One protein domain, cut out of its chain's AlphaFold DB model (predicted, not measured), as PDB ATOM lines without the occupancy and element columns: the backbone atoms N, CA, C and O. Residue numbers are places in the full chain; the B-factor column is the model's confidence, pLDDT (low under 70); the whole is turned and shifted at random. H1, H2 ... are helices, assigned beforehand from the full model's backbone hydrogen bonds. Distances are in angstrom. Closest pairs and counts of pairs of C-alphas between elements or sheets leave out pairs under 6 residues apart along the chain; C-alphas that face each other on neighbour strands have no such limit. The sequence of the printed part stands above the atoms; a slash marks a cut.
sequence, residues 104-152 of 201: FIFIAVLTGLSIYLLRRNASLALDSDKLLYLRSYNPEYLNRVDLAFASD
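AT A GLANCE: This is residues 104 to 152 of the 201 residues of an uncharacterized protein of Pedobacter sp (UniProt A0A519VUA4). One long helix, H1, makes nearly the whole length, and a much shorter helix, H2, folds back from its far end, so that the two form a lopsided V meeting near their ends. Residues 104 to 130 of H1 stick out as a free arm. The printed part has 49 residues with two named helices, H1 then H2, and no named strand; the class is all helix. It is extended, with a radius of gyration of the C-alphas of 17.1 A and spans of 52 by 24 by 5 A.

HOW THE PARTS SIT: H1, residues 104 to 137, and H2, residues 139 to 151, are close but not clearly touching, with 2 pairs of C-alphas within 8 A. The closest C-alphas are those of Arg 135 and Leu 142, 6.3 A apart. The helices run opposite ways at a steep tilt of 54 degrees. In H1 and H2 every O i to N i+4 pair is within hydrogen-bond range.

IN THESE COORDINATES: H1 measures 49.6 A from C-alpha 104 at (87.437, 105.335, 157.218) to C-alpha 137 at (132.453, 117.967, 140.566). H2 measures 18.6 A and ends at C-alpha 151, (117.643, 136.757, 139.124).

THE WHOLE: The two C-alphas farthest apart, those of Phe 104 and Glu 140, are 52.2 A apart. The printed part has no cut, and the link from H1 to H2 is tight. No printed residue is under 70 in pLDDT.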
ATOM      1  N   PHE A 104      86.643 106.131 158.157       97.50
ATOM      2  CA  PHE A 104      87.437 105.335 157.218       97.50
ATOM      3  C   PHE A 104      87.959 106.156 156.040       97.50
ATOM      4  O   PHE A 104      89.133 106.029 155.693       97.50
ATOM      5  N   ILE A 105      87.129 107.024 155.453       97.44
ATOM      6  CA  ILE A 105      87.570 107.924 154.377       97.44
ATOM      7  C   ILE A 105      88.693 108.833 154.877       97.44
ATOM      8  O   ILE A 105      89.716 108.975 154.211       97.44
ATOM      9  N   PHE A 106      88.534 109.413 156.065       97.94
ATOM     10  CA  PHE A 106      89.536 110.299 156.646       97.94
ATOM     11  C   PHE A 106      90.875 109.585 156.873       97.94
ATOM     12  O   PHE A 106      91.923 110.082 156.460       97.94
ATOM     13  N   ILE A 107      90.847 108.376 157.444       97.75
ATOM     14  CA  ILE A 107      92.045 107.549 157.648       97.75
ATOM     15  C   ILE A 107      92.691 107.181 156.307       97.75
ATOM     16  O   ILE A 107      93.917 107.233 156.184       97.75
ATOM     17  N   ALA A 108      91.895 106.847 155.288       97.75
ATOM     18  CA  ALA A 108      92.405 106.524 153.958       97.75
ATOM     19  C   ALA A 108      93.124 107.722 153.318       97.75
ATOM     20  O   ALA A 108      94.225 107.563 152.790       97.75
ATOM     21  N   VAL A 109      92.549 108.925 153.423       97.88
ATOM     22  CA  VAL A 109      93.172 110.165 152.933       97.88
ATOM     23  C   VAL A 109      94.479 110.445 153.668       97.88
ATOM     24  O   VAL A 109      95.494 110.693 153.019       97.88
ATOM     25  N   LEU A 110      94.485 110.358 155.002       98.00
ATOM     26  CA  LEU A 110      95.696 110.571 155.796       98.00
ATOM     27  C   LEU A 110      96.791 109.566 155.438       98.00
ATOM     28  O   LEU A 110      97.929 109.958 155.198       98.00
ATOM     29  N   THR A 111      96.444 108.283 155.336       97.69
ATOM     30  CA  THR A 111      97.397 107.225 154.979       97.69
ATOM     31  C   THR A 111      97.961 107.442 153.576       97.69
ATOM     32  O   THR A 111      99.173 107.358 153.372       97.69
ATOM     33  N   GLY A 112      97.103 107.776 152.608       97.69
ATOM     34  CA  GLY A 112      97.523 108.102 151.246       97.69
ATOM     35  C   GLY A 112      98.467 109.301 151.205       97.69
ATOM     36  O   GLY A 112      99.509 109.242 150.549       97.69
ATOM     37  N   LEU A 113      98.154 110.355 151.963       97.81
ATOM     38  CA  LEU A 113      98.997 111.539 152.077       97.81
ATOM     39  C   LEU A 113     100.349 111.210 152.723       97.81
ATOM     40  O   LEU A 113     101.383 111.631 152.208       97.81
ATOM     41  N   SER A 114     100.375 110.410 153.791       97.62
ATOM     42  CA  SER A 114     101.618 109.963 154.427       97.62
ATOM     43  C   SER A 114     102.500 109.160 153.470       97.62
ATOM     44  O   SER A 114     103.696 109.426 153.376       97.62
ATOM     45  N   ILE A 115     101.926 108.217 152.715       97.31
ATOM     46  CA  ILE A 115     102.675 107.430 151.722       97.31
ATOM     47  C   ILE A 115     103.200 108.331 150.600       97.31
ATOM     48  O   ILE A 115     104.355 108.197 150.190       97.31
ATOM     49  N   TYR A 116     102.371 109.254 150.106       97.44
ATOM     50  CA  TYR A 116     102.773 110.223 149.089       97.44
ATOM     51  C   TYR A 116     103.957 111.069 149.565       97.44
ATOM     52  O   TYR A 116     104.962 111.165 148.860       97.44
ATOM     53  N   LEU A 117     103.874 111.621 150.778       96.81
ATOM     54  CA  LEU A 117     104.941 112.424 151.371       96.81
ATOM     55  C   LEU A 117     106.212 111.606 151.588       96.81
ATOM     56  O   LEU A 117     107.291 112.090 151.264       96.81
ATOM     57  N   LEU A 118     106.103 110.357 152.051       97.12
ATOM     58  CA  LEU A 118     107.255 109.468 152.223       97.12
ATOM     59  C   LEU A 118     107.983 109.243 150.891       97.12
ATOM     60  O   LEU A 118     109.199 109.409 150.803       97.12
ATOM     61  N   ARG A 119     107.235 108.906 149.832       96.31
ATOM     62  CA  ARG A 119     107.795 108.700 148.489       96.31
ATOM     63  C   ARG A 119     108.393 109.982 147.925       96.31
ATOM     64  O   ARG A 119     109.483 109.949 147.358       96.31
ATOM     65  N   ARG A 120     107.702 111.111 148.091       95.19
ATOM     66  CA  ARG A 120     108.193 112.414 147.637       95.19
ATOM     67  C   ARG A 120     109.475 112.796 148.365       95.19
ATOM     68  O   ARG A 120     110.404 113.254 147.713       95.19
ATOM     69  N   ASN A 121     109.551 112.556 149.671       96.19
ATOM     70  CA  ASN A 121     110.733 112.844 150.469       96.19
ATOM     71  C   ASN A 121     111.923 111.967 150.063       96.19
ATOM     72  O   ASN A 121     113.019 112.479 149.883       96.19
ATOM     73  N   ALA A 122     111.704 110.670 149.826       94.56
ATOM     74  CA  ALA A 122     112.749 109.781 149.322       94.56
ATOM     75  C   ALA A 122     113.272 110.224 147.941       94.56
ATOM     76  O   ALA A 122     114.479 110.237 147.712       94.56
ATOM     77  N   SER A 123     112.378 110.642 147.037       94.38
ATOM     78  CA  SER A 123     112.771 111.204 145.737       94.38
ATOM     79  C   SER A 123     113.580 112.492 145.896       94.38
ATOM     80  O   SER A 123     114.603 112.647 145.239       94.38
ATOM     81  N   LEU A 124     113.144 113.402 146.774       94.25
ATOM     82  CA  LEU A 124     113.842 114.662 147.033       94.25
ATOM     83  C   LEU A 124     115.216 114.439 147.670       94.25
ATOM     84  O   LEU A 124     116.159 115.132 147.305       94.25
ATOM     85  N   ALA A 125     115.346 113.467 148.576       94.50
ATOM     86  CA  ALA A 125     116.631 113.089 149.161       94.50
ATOM     87  C   ALA A 125     117.604 112.610 148.075       94.50
ATOM     88  O   ALA A 125     118.722 113.104 147.980       94.50
ATOM     89  N   LEU A 126     117.140 111.734 147.184       94.75
ATOM     90  CA  LEU A 126     117.956 111.218 146.089       94.75
ATOM     91  C   LEU A 126     118.344 112.309 145.073       94.75
ATOM     92  O   LEU A 126     119.463 112.310 144.563       94.75
ATOM     93  N   ASP A 127     117.449 113.252 144.776       92.69
ATOM     94  CA  ASP A 127     117.776 114.389 143.907       92.69
ATOM     95  C   ASP A 127     118.721 115.391 144.590       92.69
ATOM     96  O   ASP A 127     119.609 115.942 143.935       92.69
ATOM     97  N   SER A 128     118.598 115.567 145.908       94.31
ATOM     98  CA  SER A 128     119.544 116.341 146.717       94.31
ATOM     99  C   SER A 128     120.942 115.720 146.689       94.31
ATOM    100  O   SER A 128     121.917 116.438 146.478       94.31
ATOM    101  N   ASP A 129     121.054 114.397 146.828       94.75
ATOM    102  CA  ASP A 129     122.339 113.695 146.753       94.75
ATOM    103  C   ASP A 129     122.993 113.890 145.377       94.75
ATOM    104  O   ASP A 129     124.169 114.245 145.289       94.75
ATOM    105  N   LYS A 130     122.230 113.754 144.281       93.56
ATOM    106  CA  LYS A 130     122.735 114.035 142.922       93.56
ATOM    107  C   LYS A 130     123.231 115.472 142.770       93.56
ATOM    108  O   LYS A 130     124.267 115.692 142.144       93.56
ATOM    109  N   LEU A 131     122.503 116.447 143.317       93.88
ATOM    110  CA  LEU A 131     122.919 117.850 143.303       93.88
ATOM    111  C   LEU A 131     124.196 118.068 144.117       93.88
ATOM    112  O   LEU A 131     125.067 118.816 143.678       93.88
ATOM    113  N   LEU A 132     124.343 117.387 145.257       94.06
ATOM    114  CA  LEU A 132     125.564 117.415 146.059       94.06
ATOM    115  C   LEU A 132     126.760 116.883 145.259       94.06
ATOM    116  O   LEU A 132     127.806 117.531 145.225       94.06
ATOM    117  N   TYR A 133     126.592 115.754 144.564       95.25
ATOM    118  CA  TYR A 133     127.612 115.224 143.659       95.25
ATOM    119  C   TYR A 133     127.936 116.213 142.532       95.25
ATOM    120  O   TYR A 133     129.098 116.518 142.291       95.25
ATOM    121  N   LEU A 134     126.940 116.786 141.854       93.31
ATOM    122  CA  LEU A 134     127.202 117.784 140.810       93.31
ATOM    123  C   LEU A 134     127.955 119.005 141.354       93.31
ATOM    124  O   LEU A 134     128.838 119.527 140.673       93.31
ATOM    125  N   ARG A 135     127.648 119.429 142.585       94.44
ATOM    126  CA  ARG A 135     128.317 120.553 143.248       94.44
ATOM    127  C   ARG A 135     129.755 120.229 143.629       94.44
ATOM    128  O   ARG A 135     130.584 121.129 143.569       94.44
ATOM    129  N   SER A 136     130.067 118.978 143.968       95.38
ATOM    130  CA  SER A 136     131.450 118.573 144.236       95.38
ATOM    131  C   SER A 136     132.295 118.512 142.961       95.38
ATOM    132  O   SER A 136     133.447 118.935 142.986       95.38
ATOM    133  N   TYR A 137     131.729 118.052 141.840       96.00
ATOM    134  CA  TYR A 137     132.453 117.967 140.566       96.00
ATOM    135  C   TYR A 137     132.550 119.305 139.821       96.00
ATOM    136  O   TYR A 137     133.569 119.573 139.191       96.00
ATOM    137  N   ASN A 138     131.503 120.137 139.856       94.81
ATOM    138  CA  ASN A 138     131.415 121.377 139.075       94.81
ATOM    139  C   ASN A 138     130.813 122.536 139.897       94.81
ATOM    140  O   ASN A 138     129.720 123.025 139.579       94.81
ATOM    141  N   PRO A 139     131.510 123.014 140.944       94.69
ATOM    142  CA  PRO A 139     130.978 124.043 141.838       94.69
ATOM    143  C   PRO A 139     130.713 125.377 141.124       94.69
ATOM    144  O   PRO A 139     129.702 126.027 141.388       94.69
ATOM    145  N   GLU A 140     131.574 125.776 140.183       94.75
ATOM    146  CA  GLU A 140     131.430 127.047 139.459       94.75
ATOM    147  C   GLU A 140     130.175 127.093 138.584       94.75
ATOM    148  O   GLU A 140     129.496 128.119 138.523       94.75
ATOM    149  N   TYR A 141     129.853 125.982 137.914       91.88
ATOM    150  CA  TYR A 141     128.672 125.892 137.059       91.88
ATOM    151  C   TYR A 141     127.393 126.032 137.887       91.88
ATOM    152  O   TYR A 141     126.525 126.836 137.550       91.88
ATOM    153  N   LEU A 142     127.305 125.308 139.007       92.31
ATOM    154  CA  LEU A 142     126.158 125.389 139.909       92.31
ATOM    155  C   LEU A 142     125.987 126.778 140.515       92.31
ATOM    156  O   LEU A 142     124.863 127.256 140.582       92.31
ATOM    157  N   ASN A 143     127.075 127.468 140.858       93.31
ATOM    158  CA  ASN A 143     126.982 128.833 141.371       93.31
ATOM    159  C   ASN A 143     126.373 129.801 140.336       93.31
ATOM    160  O   ASN A 143     125.572 130.665 140.681       93.31
ATOM    161  N   ARG A 144     126.692 129.640 139.044       91.31
ATOM    162  CA  ARG A 144     126.059 130.438 137.977       91.31
ATOM    163  C   ARG A 144     124.578 130.119 137.822       91.31
ATOM    164  O   ARG A 144     123.792 131.031 137.591       91.31
ATOM    165  N   VAL A 145     124.208 128.845 137.943       90.88
ATOM    166  CA  VAL A 145     122.803 128.421 137.926       90.88
ATOM    167  C   VAL A 145     122.057 129.020 139.117       90.88
ATOM    168  O   VAL A 145     120.996 129.597 138.914       90.88
ATOM    169  N   ASP A 146     122.629 128.962 140.321       91.75
ATOM    170  CA  ASP A 146     122.043 129.540 141.535       91.75
ATOM    171  C   ASP A 146     121.846 131.063 141.387       91.75
ATOM    172  O   ASP A 146     120.777 131.587 141.706       91.75
ATOM    173  N   LEU A 147     122.829 131.776 140.820       92.56
ATOM    174  CA  LEU A 147     122.726 133.212 140.529       92.56
ATOM    175  C   LEU A 147     121.658 133.530 139.473       92.56
ATOM    176  O   LEU A 147     120.869 134.455 139.662       92.56
ATOM    177  N   ALA A 148     121.602 132.765 138.381       88.94
ATOM    178  CA  ALA A 148     120.594 132.943 137.336       88.94
ATOM    179  C   ALA A 148     119.175 132.642 137.853       88.94
ATOM    180  O   ALA A 148     118.217 133.340 137.519       88.94
ATOM    181  N   PHE A 149     119.039 131.631 138.714       89.69
ATOM    182  CA  PHE A 149     117.774 131.279 139.350       89.69
ATOM    183  C   PHE A 149     117.318 132.350 140.348       89.69
ATOM    184  O   PHE A 149     116.122 132.608 140.467       89.69
ATOM    185  N   ALA A 150     118.259 132.998 141.043       91.56
ATOM    186  CA  ALA A 150     117.964 134.123 141.924       91.56
ATOM    187  C   ALA A 150     117.516 135.377 141.154       91.56
ATOM    188  O   ALA A 150     116.706 136.142 141.674       91.56
ATOM    189  N   SER A 151     118.017 135.592 139.931       91.75
ATOM    190  CA  SER A 151     117.643 136.757 139.124       91.75
ATOM    191  C   SER A 151     116.304 136.596 138.406       91.75
ATOM    192  O   SER A 151     115.530 137.546 138.365       91.75
ATOM    193  N   ASP A 152     116.028 135.419 137.831       91.12
ATOM    194  CA  ASP A 152     114.777 135.162 137.109       91.12
ATOM    195  C   ASP A 152     114.393 133.677 137.152       91.12
ATOM    196  O   ASP A 152     114.697 132.875 136.265       91.12
TER     197      ASP A 152